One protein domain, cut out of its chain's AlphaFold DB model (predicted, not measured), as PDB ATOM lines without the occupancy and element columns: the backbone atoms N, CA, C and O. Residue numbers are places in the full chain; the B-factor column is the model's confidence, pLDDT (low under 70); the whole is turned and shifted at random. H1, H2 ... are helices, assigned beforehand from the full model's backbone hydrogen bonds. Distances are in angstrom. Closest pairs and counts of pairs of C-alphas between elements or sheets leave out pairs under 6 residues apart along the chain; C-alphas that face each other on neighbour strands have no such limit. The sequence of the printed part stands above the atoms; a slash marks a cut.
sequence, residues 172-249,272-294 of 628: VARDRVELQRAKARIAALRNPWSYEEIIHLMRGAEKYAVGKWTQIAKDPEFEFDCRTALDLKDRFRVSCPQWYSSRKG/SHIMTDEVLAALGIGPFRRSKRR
ATOM      1  N   VAL A 172     223.489 155.224 118.010       77.88
ATOM      2  CA  VAL A 172     222.281 154.608 118.603       77.88
ATOM      3  C   VAL A 172     222.180 154.877 120.115       77.88
ATOM      4  O   VAL A 172     221.088 155.106 120.650       77.88
ATOM      5  N   ALA A 173     223.311 154.910 120.827       76.69
ATOM      6  CA  ALA A 173     223.360 155.284 122.239       76.69
ATOM      7  C   ALA A 173     222.971 156.756 122.496       76.69
ATOM      8  O   ALA A 173     222.271 157.038 123.475       76.69
ATOM      9  N   ARG A 174     223.387 157.689 121.627       79.88
ATOM     10  CA  ARG A 174     223.053 159.123 121.720       79.88
ATOM     11  C   ARG A 174     221.582 159.366 121.403       79.88
ATOM     12  O   ARG A 174     220.893 159.956 122.234       79.88
ATOM     13  N   ASP A 175     221.079 158.817 120.303       85.56
ATOM     14  CA  ASP A 175     219.685 158.973 119.862       85.56
ATOM     15  C   ASP A 175     218.702 158.447 120.917       85.56
ATOM     16  O   ASP A 175     217.654 159.040 121.188       85.56
ATOM     17  N   ARG A 176     219.068 157.358 121.605       87.12
ATOM     18  CA  ARG A 176     218.289 156.811 122.722       87.12
ATOM     19  C   ARG A 176     218.236 157.753 123.930       87.12
ATOM     20  O   ARG A 176     217.207 157.790 124.609       87.12
ATOM     21  N   VAL A 177     219.301 158.511 124.201       88.00
ATOM     22  CA  VAL A 177     219.348 159.539 125.258       88.00
ATOM     23  C   VAL A 177     218.612 160.812 124.825       88.00
ATOM     24  O   VAL A 177     217.873 161.378 125.630       88.00
ATOM     25  N   GLU A 178     218.736 161.226 123.564       90.56
ATOM     26  CA  GLU A 178     217.979 162.331 122.952       90.56
ATOM     27  C   GLU A 178     216.469 162.064 123.042       90.56
ATOM     28  O   GLU A 178     215.719 162.853 123.617       90.56
ATOM     29  N   LEU A 179     216.019 160.883 122.609       84.44
ATOM     30  CA  LEU A 179     214.622 160.454 122.680       84.44
ATOM     31  C   LEU A 179     214.104 160.362 124.125       84.44
ATOM     32  O   LEU A 179     212.926 160.624 124.377       84.44
ATOM     33  N   GLN A 180     214.959 160.007 125.091       83.94
ATOM     34  CA  GLN A 180     214.618 160.065 126.517       83.94
ATOM     35  C   GLN A 180     214.495 161.509 127.020       83.94
ATOM     36  O   GLN A 180     213.557 161.801 127.762       83.94
ATOM     37  N   ARG A 181     215.370 162.428 126.588       87.12
ATOM     38  CA  ARG A 181     215.280 163.865 126.905       87.12
ATOM     39  C   ARG A 181     214.052 164.516 126.272       87.12
ATOM     40  O   ARG A 181     213.364 165.264 126.956       87.12
ATOM     41  N   ALA A 182     213.724 164.194 125.022       81.56
ATOM     42  CA  ALA A 182     212.505 164.646 124.354       81.56
ATOM     43  C   ALA A 182     211.252 164.153 125.098       81.56
ATOM     44  O   ALA A 182     210.379 164.950 125.437       81.56
ATOM     45  N   LYS A 183     211.205 162.865 125.468       77.75
ATOM     46  CA  LYS A 183     210.123 162.308 126.303       77.75
ATOM     47  C   LYS A 183     210.056 162.954 127.691       77.75
ATOM     48  O   LYS A 183     208.956 163.168 128.186       77.75
ATOM     49  N   ALA A 184     211.190 163.310 128.297       73.75
ATOM     50  CA  ALA A 184     211.229 164.037 129.566       73.75
ATOM     51  C   ALA A 184     210.745 165.494 129.431       73.75
ATOM     52  O   ALA A 184     209.997 165.951 130.289       73.75
ATOM     53  N   ARG A 185     211.094 166.199 128.342       77.19
ATOM     54  CA  ARG A 185     210.571 167.538 128.013       77.19
ATOM     55  C   ARG A 185     209.054 167.498 127.804       77.19
ATOM     56  O   ARG A 185     208.341 168.239 128.462       77.19
ATOM     57  N   ILE A 186     208.548 166.567 126.993       69.62
ATOM     58  CA  ILE A 186     207.102 166.368 126.772       69.62
ATOM     59  C   ILE A 186     206.383 165.973 128.077       69.62
ATOM     60  O   ILE A 186     205.261 166.406 128.323       69.62
ATOM     61  N   ALA A 187     207.023 165.192 128.952       66.12
ATOM     62  CA  ALA A 187     206.478 164.867 130.271       66.12
ATOM     63  C   ALA A 187     206.505 166.051 131.258       66.12
ATOM     64  O   ALA A 187     205.663 166.086 132.151       66.12
ATOM     65  N   ALA A 188     207.426 167.006 131.099       63.31
ATOM     66  CA  ALA A 188     207.475 168.254 131.866       63.31
ATOM     67  C   ALA A 188     206.492 169.317 131.334       63.31
ATOM     68  O   ALA A 188     205.985 170.109 132.118       63.31
ATOM     69  N   LEU A 189     206.171 169.283 130.034       66.88
ATOM     70  CA  LEU A 189     205.110 170.080 129.397       66.88
ATOM     71  C   LEU A 189     203.688 169.582 129.717       66.88
ATOM     72  O   LEU A 189     202.709 170.199 129.312       66.88
ATOM     73  N   ARG A 190     203.536 168.471 130.449       70.75
ATOM     74  CA  ARG A 190     202.243 168.119 131.045       70.75
ATOM     75  C   ARG A 190     202.008 169.035 132.241       70.75
ATOM     76  O   ARG A 190     202.641 168.811 133.273       70.75
ATOM     77  N   ASN A 191     201.085 169.995 132.108       80.44
ATOM     78  CA  ASN A 191     200.736 170.942 133.174       80.44
ATOM     79  C   ASN A 191     200.676 170.241 134.541       80.44
ATOM     80  O   ASN A 191     200.000 169.205 134.655       80.44
ATOM     81  N   PRO A 192     201.342 170.765 135.589       88.31
ATOM     82  CA  PRO A 192     201.081 170.308 136.947       88.31
ATOM     83  C   PRO A 192     199.593 170.515 137.253       88.31
ATOM     84  O   PRO A 192     198.952 171.373 136.659       88.31
ATOM     85  N   TRP A 193     199.024 169.709 138.147       91.50
ATOM     86  CA  TRP A 193     197.624 169.890 138.531       91.50
ATOM     87  C   TRP A 193     197.457 171.185 139.326       91.50
ATOM     88  O   TRP A 193     198.083 171.313 140.384       91.50
ATOM     89  N   SER A 194     196.635 172.109 138.821       92.62
ATOM     90  CA  SER A 194     196.321 173.374 139.493       92.62
ATOM     91  C   SER A 194     195.416 173.135 140.707       92.62
ATOM     92  O   SER A 194     194.680 172.147 140.756       92.62
ATOM     93  N   TYR A 195     195.460 174.028 141.702       91.19
ATOM     94  CA  TYR A 195     194.613 173.918 142.899       91.19
ATOM     95  C   TYR A 195     193.115 173.896 142.550       91.19
ATOM     96  O   TYR A 195     192.355 173.117 143.127       91.19
ATOM     97  N   GLU A 196     192.724 174.662 141.533       94.31
ATOM     98  CA  GLU A 196     191.360 174.742 141.005       94.31
ATOM     99  C   GLU A 196     190.929 173.433 140.338       94.31
ATOM    100  O   GLU A 196     189.889 172.893 140.713       94.31
ATOM    101  N   GLU A 197     191.758 172.827 139.475       94.81
ATOM    102  CA  GLU A 197     191.477 171.493 138.912       94.81
ATOM    103  C   GLU A 197     191.260 170.440 140.009       94.81
ATOM    104  O   GLU A 197     190.476 169.500 139.856       94.81
ATOM    105  N   ILE A 198     191.972 170.559 141.132       94.69
ATOM    106  CA  ILE A 198     191.856 169.611 142.241       94.69
ATOM    107  C   ILE A 198     190.556 169.867 143.020       94.69
ATOM    108  O   ILE A 198     189.875 168.902 143.371       94.69
ATOM    109  N   ILE A 199     190.154 171.126 143.229       94.88
ATOM    110  CA  ILE A 199     188.841 171.478 143.803       94.88
ATOM    111  C   ILE A 199     187.706 170.999 142.888       94.88
ATOM    112  O   ILE A 199     186.778 170.342 143.368       94.88
ATOM    113  N   HIS A 200     187.789 171.256 141.580       96.75
ATOM    114  CA  HIS A 200     186.837 170.779 140.573       96.75
ATOM    115  C   HIS A 200     186.733 169.248 140.574       96.75
ATOM    116  O   HIS A 200     185.633 168.693 140.540       96.75
ATOM    117  N   LEU A 201     187.859 168.541 140.720       96.94
ATOM    118  CA  LEU A 201     187.876 167.083 140.849       96.94
ATOM    119  C   LEU A 201     187.140 166.600 142.109       96.94
ATOM    120  O   LEU A 201     186.418 165.604 142.031       96.94
ATOM    121  N   MET A 202     187.291 167.282 143.249       96.25
ATOM    122  CA  MET A 202     186.579 166.909 144.478       96.25
ATOM    123  C   MET A 202     185.084 167.251 144.389       96.25
ATOM    124  O   MET A 202     184.256 166.366 144.612       96.25
ATOM    125  N   ARG A 203     184.714 168.465 143.959       95.94
ATOM    126  CA  ARG A 203     183.305 168.858 143.752       95.94
ATOM    127  C   ARG A 203     182.598 167.938 142.751       95.94
ATOM    128  O   ARG A 203     181.495 167.463 143.013       95.94
ATOM    129  N   GLY A 204     183.261 167.572 141.654       96.50
ATOM    130  CA  GLY A 204     182.745 166.596 140.694       96.50
ATOM    131  C   GLY A 204     182.631 165.174 141.254       96.50
ATOM    132  O   GLY A 204     181.662 164.468 140.955       96.50
ATOM    133  N   ALA A 205     183.576 164.744 142.096       96.12
ATOM    134  CA  ALA A 205     183.530 163.447 142.773       96.12
ATOM    135  C   ALA A 205     182.409 163.353 143.826       96.12
ATOM    136  O   ALA A 205     181.913 162.250 144.081       96.12
ATOM    137  N   GLU A 206     181.978 164.479 144.396       95.44
ATOM    138  CA  GLU A 206     180.760 164.585 145.199       95.44
ATOM    139  C   GLU A 206     179.503 164.573 144.312       95.44
ATOM    140  O   GLU A 206     178.704 163.634 144.412       95.44
ATOM    141  N   LYS A 207     179.376 165.548 143.398       95.62
ATOM    142  CA  LYS A 207     178.211 165.773 142.516       95.62
ATOM    143  C   LYS A 207     177.818 164.531 141.710       95.62
ATOM    144  O   LYS A 207     176.658 164.123 141.721       95.62
ATOM    145  N   TYR A 208     178.780 163.885 141.045       95.69
ATOM    146  CA  TYR A 208     178.528 162.703 140.203       95.69
ATOM    147  C   TYR A 208     178.829 161.362 140.877       95.69
ATOM    148  O   TYR A 208     178.599 160.313 140.267       95.69
ATOM    149  N   ALA A 209     179.299 161.380 142.126       95.06
ATOM    150  CA  ALA A 209     179.795 160.232 142.878       95.06
ATOM    151  C   ALA A 209     181.079 159.578 142.310       95.06
ATOM    152  O   ALA A 209     181.275 159.381 141.103       95.06
ATOM    153  N   VAL A 210     181.949 159.131 143.222       93.94
ATOM    154  CA  VAL A 210     183.256 158.527 142.916       93.94
ATOM    155  C   VAL A 210     183.094 157.323 141.985       93.94
ATOM    156  O   VAL A 210     182.506 156.293 142.343       93.94
ATOM    157  N   GLY A 211     183.644 157.460 140.774       92.31
ATOM    158  CA  GLY A 211     183.542 156.488 139.684       92.31
ATOM    159  C   GLY A 211     183.028 157.053 138.355       92.31
ATOM    160  O   GLY A 211     183.282 156.431 137.323       92.31
ATOM    161  N   LYS A 212     182.353 158.210 138.343       95.50
ATOM    162  CA  LYS A 212     181.776 158.832 137.132       95.50
ATOM    163  C   LYS A 212     182.721 159.807 136.407       95.50
ATOM    164  O   LYS A 212     182.294 160.830 135.886       95.50
ATOM    165  N   TRP A 213     184.004 159.464 136.313       96.38
ATOM    166  CA  TRP A 213     185.072 160.336 135.791       96.38
ATOM    167  C   TRP A 213     184.801 160.932 134.399       96.38
ATOM    168  O   TRP A 213     185.170 162.068 134.143       96.38
ATOM    169  N   THR A 214     184.126 160.196 133.510       96.62
ATOM    170  CA  THR A 214     183.765 160.654 132.150       96.62
ATOM    171  C   THR A 214     182.535 161.569 132.109       96.62
ATOM    172  O   THR A 214     182.241 162.125 131.059       96.62
ATOM    173  N   GLN A 215     181.798 161.705 133.216       96.62
ATOM    174  CA  GLN A 215     180.783 162.753 133.377       96.62
ATOM    175  C   GLN A 215     181.420 164.000 133.993       96.62
ATOM    176  O   GLN A 215     181.205 165.083 133.479       96.62
ATOM    177  N   ILE A 216     182.281 163.822 135.005       97.00
ATOM    178  CA  ILE A 216     183.043 164.912 135.635       97.00
ATOM    179  C   ILE A 216     183.897 165.651 134.589       97.00
ATOM    180  O   ILE A 216     183.732 166.846 134.414       97.00
ATOM    181  N   ALA A 217     184.718 164.938 133.806       96.88
ATOM    182  CA  ALA A 217     185.543 165.508 132.726       96.88
ATOM    183  C   ALA A 217     184.752 165.928 131.459       96.88
ATOM    184  O   ALA A 217     185.301 165.942 130.358       96.88
ATOM    185  N   LYS A 218     183.440 166.153 131.584       96.62
ATOM    186  CA  LYS A 218     182.535 166.630 130.525       96.62
ATOM    187  C   LYS A 218     181.519 167.659 131.026       96.62
ATOM    188  O   LYS A 218     180.693 168.111 130.236       96.62
ATOM    189  N   ASP A 219     181.532 167.972 132.316       97.00
ATOM    190  CA  ASP A 219     180.652 168.965 132.910       97.00
ATOM    191  C   ASP A 219     181.275 170.357 132.711       97.00
ATOM    192  O   ASP A 219     182.403 170.557 133.163       97.00
ATOM    193  N   PRO A 220     180.601 171.309 132.038       96.75
ATOM    194  CA  PRO A 220     181.124 172.662 131.860       96.75
ATOM    195  C   PRO A 220     181.272 173.445 133.176       96.75
ATOM    196  O   PRO A 220     181.939 174.473 133.174       96.75
ATOM    197  N   GLU A 221     180.710 172.977 134.298       95.94
ATOM    198  CA  GLU A 221     180.991 173.549 135.627       95.94
ATOM    199  C   GLU A 221     182.410 173.236 136.148       95.94
ATOM    200  O   GLU A 221     182.811 173.781 137.178       95.94
ATOM    201  N   PHE A 222     183.172 172.354 135.486       96.50
ATOM    202  CA  PHE A 222     184.489 171.913 135.945       96.50
ATOM    203  C   PHE A 222     185.563 172.019 134.853       96.50
ATOM    204  O   PHE A 222     185.677 171.167 133.970       96.50
ATOM    205  N   GLU A 223     186.408 173.043 134.963       95.88
ATOM    206  CA  GLU A 223     187.571 173.220 134.093       95.88
ATOM    207  C   GLU A 223     188.741 172.303 134.501       95.88
ATOM    208  O   GLU A 223     189.020 172.118 135.691       95.88
ATOM    209  N   PHE A 224     189.388 171.701 133.494       93.50
ATOM    210  CA  PHE A 224     190.408 170.656 133.636       93.50
ATOM    211  C   PHE A 224     191.369 170.586 132.421       93.50
ATOM    212  O   PHE A 224     191.432 169.525 131.806       93.50
ATOM    213  N   ASP A 225     192.066 171.651 132.002       89.44
ATOM    214  CA  ASP A 225     193.258 171.643 131.104       89.44
ATOM    215  C   ASP A 225     193.423 170.456 130.106       89.44
ATOM    216  O   ASP A 225     194.451 169.771 130.074       89.44
ATOM    217  N   CYS A 226     192.398 170.140 129.304       86.69
ATOM    218  CA  CYS A 226     192.358 168.960 128.417       86.69
ATOM    219  C   CYS A 226     192.693 167.588 129.077       86.69
ATOM    220  O   CYS A 226     193.045 166.626 128.382       86.69
ATOM    221  N   ARG A 227     192.567 167.451 130.405       93.88
ATOM    222  CA  ARG A 227     192.744 166.203 131.171       93.88
ATOM    223  C   ARG A 227     191.743 165.140 130.727       93.88
ATOM    224  O   ARG A 227     190.563 165.411 130.501       93.88
ATOM    225  N   THR A 228     192.166 163.878 130.706       95.56
ATOM    226  CA  THR A 228     191.242 162.774 130.429       95.56
ATOM    227  C   THR A 228     190.562 162.266 131.702       95.56
ATOM    228  O   THR A 228     191.092 162.342 132.812       95.56
ATOM    229  N   ALA A 229     189.422 161.593 131.535       96.69
ATOM    230  CA  ALA A 229     188.753 160.852 132.607       96.69
ATOM    231  C   ALA A 229     189.631 159.762 133.278       96.69
ATOM    232  O   ALA A 229     189.268 159.250 134.342       96.69
ATOM    233  N   LEU A 230     190.765 159.375 132.676       95.31
ATOM    234  CA  LEU A 230     191.757 158.501 133.309       95.31
ATOM    235  C   LEU A 230     192.685 159.285 134.249       95.31
ATOM    236  O   LEU A 230     192.992 158.784 135.331       95.31
ATOM    237  N   ASP A 231     193.073 160.505 133.876       95.25
ATOM    238  CA  ASP A 231     193.932 161.374 134.684       95.25
ATOM    239  C   ASP A 231     193.198 161.835 135.953       95.25
ATOM    240  O   ASP A 231     193.744 161.698 137.046       95.25
ATOM    241  N   LEU A 232     191.925 162.253 135.844       96.44
ATOM    242  CA  LEU A 232     191.067 162.574 137.001       96.44
ATOM    243  C   LEU A 232     190.976 161.400 137.990       96.44
ATOM    244  O   LEU A 232     191.150 161.562 139.199       96.44
ATOM    245  N   LYS A 233     190.738 160.190 137.469       95.56
ATOM    246  CA  LYS A 233     190.665 158.955 138.264       95.56
ATOM    247  C   LYS A 233     191.975 158.674 139.001       95.56
ATOM    248  O   LYS A 233     191.934 158.187 140.133       95.56
ATOM    249  N   ASP A 234     193.121 158.914 138.364       93.81
ATOM    250  CA  ASP A 234     194.416 158.665 138.993       93.81
ATOM    251  C   ASP A 234     194.793 159.760 139.993       93.81
ATOM    252  O   ASP A 234     195.266 159.457 141.090       93.81
ATOM    253  N   ARG A 235     194.476 161.024 139.687       95.19
ATOM    254  CA  ARG A 235     194.667 162.129 140.625       95.19
ATOM    255  C   ARG A 235     193.833 161.937 141.882       95.19
ATOM    256  O   ARG A 235     194.381 162.049 142.975       95.19
ATOM    257  N   PHE A 236     192.565 161.543 141.760       95.06
ATOM    258  CA  PHE A 236     191.713 161.243 142.918       95.06
ATOM    259  C   PHE A 236     192.297 160.106 143.779       95.06
ATOM    260  O   PHE A 236     192.291 160.187 145.006       95.06
ATOM    261  N   ARG A 237     192.885 159.076 143.148       93.25
ATOM    262  CA  ARG A 237     193.571 157.965 143.836       93.25
ATOM    263  C   ARG A 237     194.802 158.406 144.638       93.25
ATOM    264  O   ARG A 237     195.069 157.812 145.678       93.25
ATOM    265  N   VAL A 238     195.538 159.414 144.165       91.81
ATOM    266  CA  VAL A 238     196.688 160.004 144.881       91.81
ATOM    267  C   VAL A 238     196.239 160.999 145.958       91.81
ATOM    268  O   VAL A 238     196.876 161.088 147.001       91.81
ATOM    269  N   SER A 239     195.148 161.729 145.713       90.56
ATOM    270  CA  SER A 239     194.683 162.822 146.582       90.56
ATOM    271  C   SER A 239     193.927 162.333 147.810       90.56
ATOM    272  O   SER A 239     194.101 162.892 148.885       90.56
ATOM    273  N   CYS A 240     193.114 161.285 147.650       89.19
ATOM    274  CA  CYS A 240     192.237 160.762 148.697       89.19
ATOM    275  C   CYS A 240     192.586 159.290 149.015       89.19
ATOM    276  O   CYS A 240     191.762 158.396 148.786       89.19
ATOM    277  N   PRO A 241     193.806 158.971 149.497       87.31
ATOM    278  CA  PRO A 241     194.205 157.595 149.804       87.31
ATOM    279  C   PRO A 241     193.316 156.948 150.881       87.31
ATOM    280  O   PRO A 241     192.961 155.771 150.758       87.31
ATOM    281  N   GLN A 242     192.879 157.721 151.883       83.81
ATOM    282  CA  GLN A 242     191.970 157.292 152.950       83.81
ATOM    283  C   GLN A 242     190.623 156.799 152.403       83.81
ATOM    284  O   GLN A 242     190.091 155.794 152.891       83.81
ATOM    285  N   TRP A 243     190.141 157.406 151.306       84.69
ATOM    286  CA  TRP A 243     188.964 156.936 150.572       84.69
ATOM    287  C   TRP A 243     189.118 155.446 150.244       84.69
ATOM    288  O   TRP A 243     188.255 154.627 150.567       84.69
ATOM    289  N   TYR A 244     190.236 155.070 149.614       79.69
ATOM    290  CA  TYR A 244     190.463 153.709 149.123       79.69
ATOM    291  C   TYR A 244     190.749 152.719 150.250       79.69
ATOM    292  O   TYR A 244     190.238 151.597 150.187       79.69
ATOM    293  N   SER A 245     191.471 153.144 151.289       79.81
ATOM    294  CA  SER A 245     191.697 152.345 152.498       79.81
ATOM    295  C   SER A 245     190.381 151.953 153.176       79.81
ATOM    296  O   SER A 245     190.200 150.778 153.478       79.81
ATOM    297  N   SER A 246     189.404 152.867 153.286       70.00
ATOM    298  CA  SER A 246     188.085 152.577 153.890       70.00
ATOM    299  C   SER A 246     187.309 151.426 153.221       70.00
ATOM    300  O   SER A 246     186.395 150.857 153.817       70.00
ATOM    301  N   ARG A 247     187.655 151.071 151.971       64.44
ATOM    302  CA  ARG A 247     187.027 149.969 151.220       64.44
ATOM    303  C   ARG A 247     187.683 148.605 151.462       64.44
ATOM    304  O   ARG A 247     187.090 147.598 151.077       64.44
ATOM    305  N   LYS A 248     188.885 148.562 152.042       62.34
ATOM    306  CA  LYS A 248     189.585 147.332 152.436       62.34
ATOM    307  C   LYS A 248     189.346 147.175 153.941       62.34
ATOM    308  O   LYS A 248     189.955 147.878 154.734       62.34
ATOM    309  N   GLY A 249     188.341 146.374 154.297       51.06
ATOM    310  CA  GLY A 249     187.685 146.441 155.609       51.06
ATOM    311  C   GLY A 249     188.609 146.234 156.814       51.06
ATOM    312  O   GLY A 249     189.663 145.612 156.703       51.06
ATOM    313  N   SER A 272     201.042 168.213 151.022       63.41
ATOM    314  CA  SER A 272     200.293 169.308 150.381       63.41
ATOM    315  C   SER A 272     199.370 168.914 149.213       63.41
ATOM    316  O   SER A 272     198.744 169.789 148.629       63.41
ATOM    317  N   HIS A 273     199.317 167.637 148.818       66.88
ATOM    318  CA  HIS A 273     198.342 167.129 147.847       66.88
ATOM    319  C   HIS A 273     197.444 166.007 148.398       66.88
ATOM    320  O   HIS A 273     196.658 165.406 147.665       66.88
ATOM    321  N   ILE A 274     197.559 165.677 149.682       82.88
ATOM    322  CA  ILE A 274     196.625 164.753 150.318       82.88
ATOM    323  C   ILE A 274     195.454 165.604 150.801       82.88
ATOM    324  O   ILE A 274     195.607 166.391 151.730       82.88
ATOM    325  N   MET A 275     194.303 165.463 150.146       84.44
ATOM    326  CA  MET A 275     193.063 166.086 150.598       84.44
ATOM    327  C   MET A 275     192.566 165.292 151.803       84.44
ATOM    328  O   MET A 275     192.003 164.206 151.647       84.44
ATOM    329  N   THR A 276     192.852 165.800 153.002       86.62
ATOM    330  CA  THR A 276     192.324 165.255 154.256       86.62
ATOM    331  C   THR A 276     190.827 165.530 154.355       86.62
ATOM    332  O   THR A 276     190.298 166.429 153.700       86.62
ATOM    333  N   ASP A 277     190.136 164.764 155.195       85.38
ATOM    334  CA  ASP A 277     188.688 164.915 155.375       85.38
ATOM    335  C   ASP A 277     188.337 166.298 155.979       85.38
ATOM    336  O   ASP A 277     187.281 166.850 155.683       85.38
ATOM    337  N   GLU A 278     189.271 166.915 156.715       87.50
ATOM    338  CA  GLU A 278     189.216 168.306 157.196       87.50
ATOM    339  C   GLU A 278     189.243 169.330 156.049       87.50
ATOM    340  O   GLU A 278     188.417 170.239 156.013       87.50
ATOM    341  N   VAL A 279     190.164 169.183 155.085       88.25
ATOM    342  CA  VAL A 279     190.268 170.095 153.928       88.25
ATOM    343  C   VAL A 279     189.049 169.953 153.015       88.25
ATOM    344  O   VAL A 279     188.577 170.940 152.456       88.25
ATOM    345  N   LEU A 280     188.493 168.745 152.897       90.06
ATOM    346  CA  LEU A 280     187.236 168.520 152.183       90.06
ATOM    347  C   LEU A 280     186.063 169.219 152.886       90.06
ATOM    348  O   LEU A 280     185.325 169.951 152.227       90.06
ATOM    349  N   ALA A 281     185.949 169.090 154.211       90.25
ATOM    350  CA  ALA A 281     184.938 169.799 154.994       90.25
ATOM    351  C   ALA A 281     185.078 171.332 154.890       90.25
ATOM    352  O   ALA A 281     184.076 172.021 154.704       90.25
ATOM    353  N   ALA A 282     186.305 171.865 154.919       90.81
ATOM    354  CA  ALA A 282     186.579 173.294 154.738       90.81
ATOM    355  C   ALA A 282     186.209 173.816 153.332       90.81
ATOM    356  O   ALA A 282     185.819 174.971 153.184       90.81
ATOM    357  N   LEU A 283     186.269 172.962 152.304       90.44
ATOM    358  CA  LEU A 283     185.782 173.260 150.948       90.44
ATOM    359  C   LEU A 283     184.253 173.094 150.794       90.44
ATOM    360  O   LEU A 283     183.733 173.285 149.691       90.44
ATOM    361  N   GLY A 284     183.542 172.724 151.868       91.69
ATOM    362  CA  GLY A 284     182.105 172.427 151.877       91.69
ATOM    363  C   GLY A 284     181.734 171.060 151.287       91.69
ATOM    364  O   GLY A 284     180.558 170.812 151.036       91.69
ATOM    365  N   ILE A 285     182.717 170.188 151.042       89.88
ATOM    366  CA  ILE A 285     182.559 168.932 150.296       89.88
ATOM    367  C   ILE A 285     182.233 167.793 151.263       89.88
ATOM    368  O   ILE A 285     183.041 167.419 152.118       89.88
ATOM    369  N   GLY A 286     181.042 167.218 151.115       88.44
ATOM    370  CA  GLY A 286     180.544 166.140 151.961       88.44
ATOM    371  C   GLY A 286     181.190 164.771 151.691       88.44
ATOM    372  O   GLY A 286     181.931 164.573 150.721       88.44
ATOM    373  N   PRO A 287     180.887 163.757 152.529       88.94
ATOM    374  CA  PRO A 287     181.447 162.417 152.391       88.94
ATOM    375  C   PRO A 287     181.074 161.787 151.040       88.94
ATOM    376  O   PRO A 287     179.919 161.439 150.775       88.94
ATOM    377  N   PHE A 288     182.088 161.610 150.189       90.88
ATOM    378  CA  PHE A 288     181.945 161.217 148.789       90.88
ATOM    379  C   PHE A 288     181.014 160.020 148.552       90.88
ATOM    380  O   PHE A 288     181.327 158.862 148.873       90.88
ATOM    381  N   ARG A 289     179.904 160.287 147.859       88.69
ATOM    382  CA  ARG A 289     178.953 159.265 147.412       88.69
ATOM    383  C   ARG A 289     179.653 158.271 146.475       88.69
ATOM    384  O   ARG A 289     180.579 158.603 145.733       88.69
ATOM    385  N   ARG A 290     179.212 157.010 146.492       85.12
ATOM    386  CA  ARG A 290     179.750 155.934 145.636       85.12
ATOM    387  C   ARG A 290     178.870 155.775 144.404       85.12
ATOM    388  O   ARG A 290     177.678 155.524 144.549       85.12
ATOM    389  N   SER A 291     179.447 155.845 143.201       86.06
ATOM    390  CA  SER A 291     178.690 155.593 141.966       86.06
ATOM    391  C   SER A 291     178.043 154.205 142.017       86.06
ATOM    392  O   SER A 291     178.754 153.192 142.017       86.06
ATOM    393  N   LYS A 292     176.702 154.146 141.996       86.06
ATOM    394  CA  LYS A 292     175.939 152.893 141.877       86.06
ATOM    395  C   LYS A 292     176.419 152.162 140.620       86.06
ATOM    396  O   LYS A 292     176.318 152.678 139.507       86.06
ATOM    397  N   ARG A 293     177.039 150.993 140.796       80.62
ATOM    398  CA  ARG A 293     177.480 150.149 139.676       80.62
ATOM    399  C   ARG A 293     176.248 149.500 139.042       80.62
ATOM    400  O   ARG A 293     175.298 149.187 139.755       80.62
ATOM    401  N   ARG A 294     176.288 149.247 137.727       78.56
ATOM    402  CA  ARG A 294     175.311 148.356 137.077       78.56
ATOM    403  C   ARG A 294     175.314 147.006 137.806       78.56
ATOM    404  O   ARG A 294     176.390 146.511 138.155       78.56
TER     405      ARG A 294
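AT A GLANCE: This is residues 172 to 249 and 272 to 294 of the 628 residues of an uncharacterized protein of Dissoconium aciculare CBS 342.82 (UniProt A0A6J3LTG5). One long helix, H1, sticks out as a free arm from a body where H2, H3 and H4 pack together, with short H5 near H4 and short H6 near H2. The 101 printed residues have six named helices, H1 to H6 in chain order, and no named strand: all helix. The whole is loose, radius of gyration of the C-alphas 16.7 A, spanning 53 by 35 by 33 A.

HOW THE PARTS SIT: Start at H1, residues 172 to 188, which touches no helix. Look next at H2, residues 195 to 207: with residues 201 to 202 alone it only just touches H4, residues 229 to 239, by 3 pairs of C-alphas within 8 A, the closest those of Leu 201 and Leu 232, 6.7 A; they are about perpendicular, 79 degrees. H3, residues 213 to 216, touches H4, closest C-alphas Trp 213 and Ala 229, 4.9 A. H3 touches H2 at residues 201 to 205 alone, closest C-alphas Gly 204 and Ile 216, 5.3 A. H5, residues 241 to 245, is close to but not clearly touching H4, closest C-alphas Arg 237 and Tyr 244, 7.5 A; H6, residues 277 to 282, stands likewise to H2, Met 202 and Leu 280, 7.9 A. Every O i to N i+4 pair is within hydrogen-bond range in H1, H2, H5 and H6, 6 of 7 in H4; H3 is too short for one.

IN THESE COORDINATES: Find C-alpha 172 at (222.281, 154.608, 118.603); H1 runs 24.1 A from there. H2 measures 18.3 A, H4 15.3 A. H6 ends at C-alpha 282, (186.579, 173.294, 154.738).

THE WHOLE: Residues 250 to 271 are cut out; C-alphas 249 and 272 are 26.6 A apart. The H3 to H4 link is long. Residues 186 to 189, 247 to 249 and 272 to 273 have pLDDT under 70.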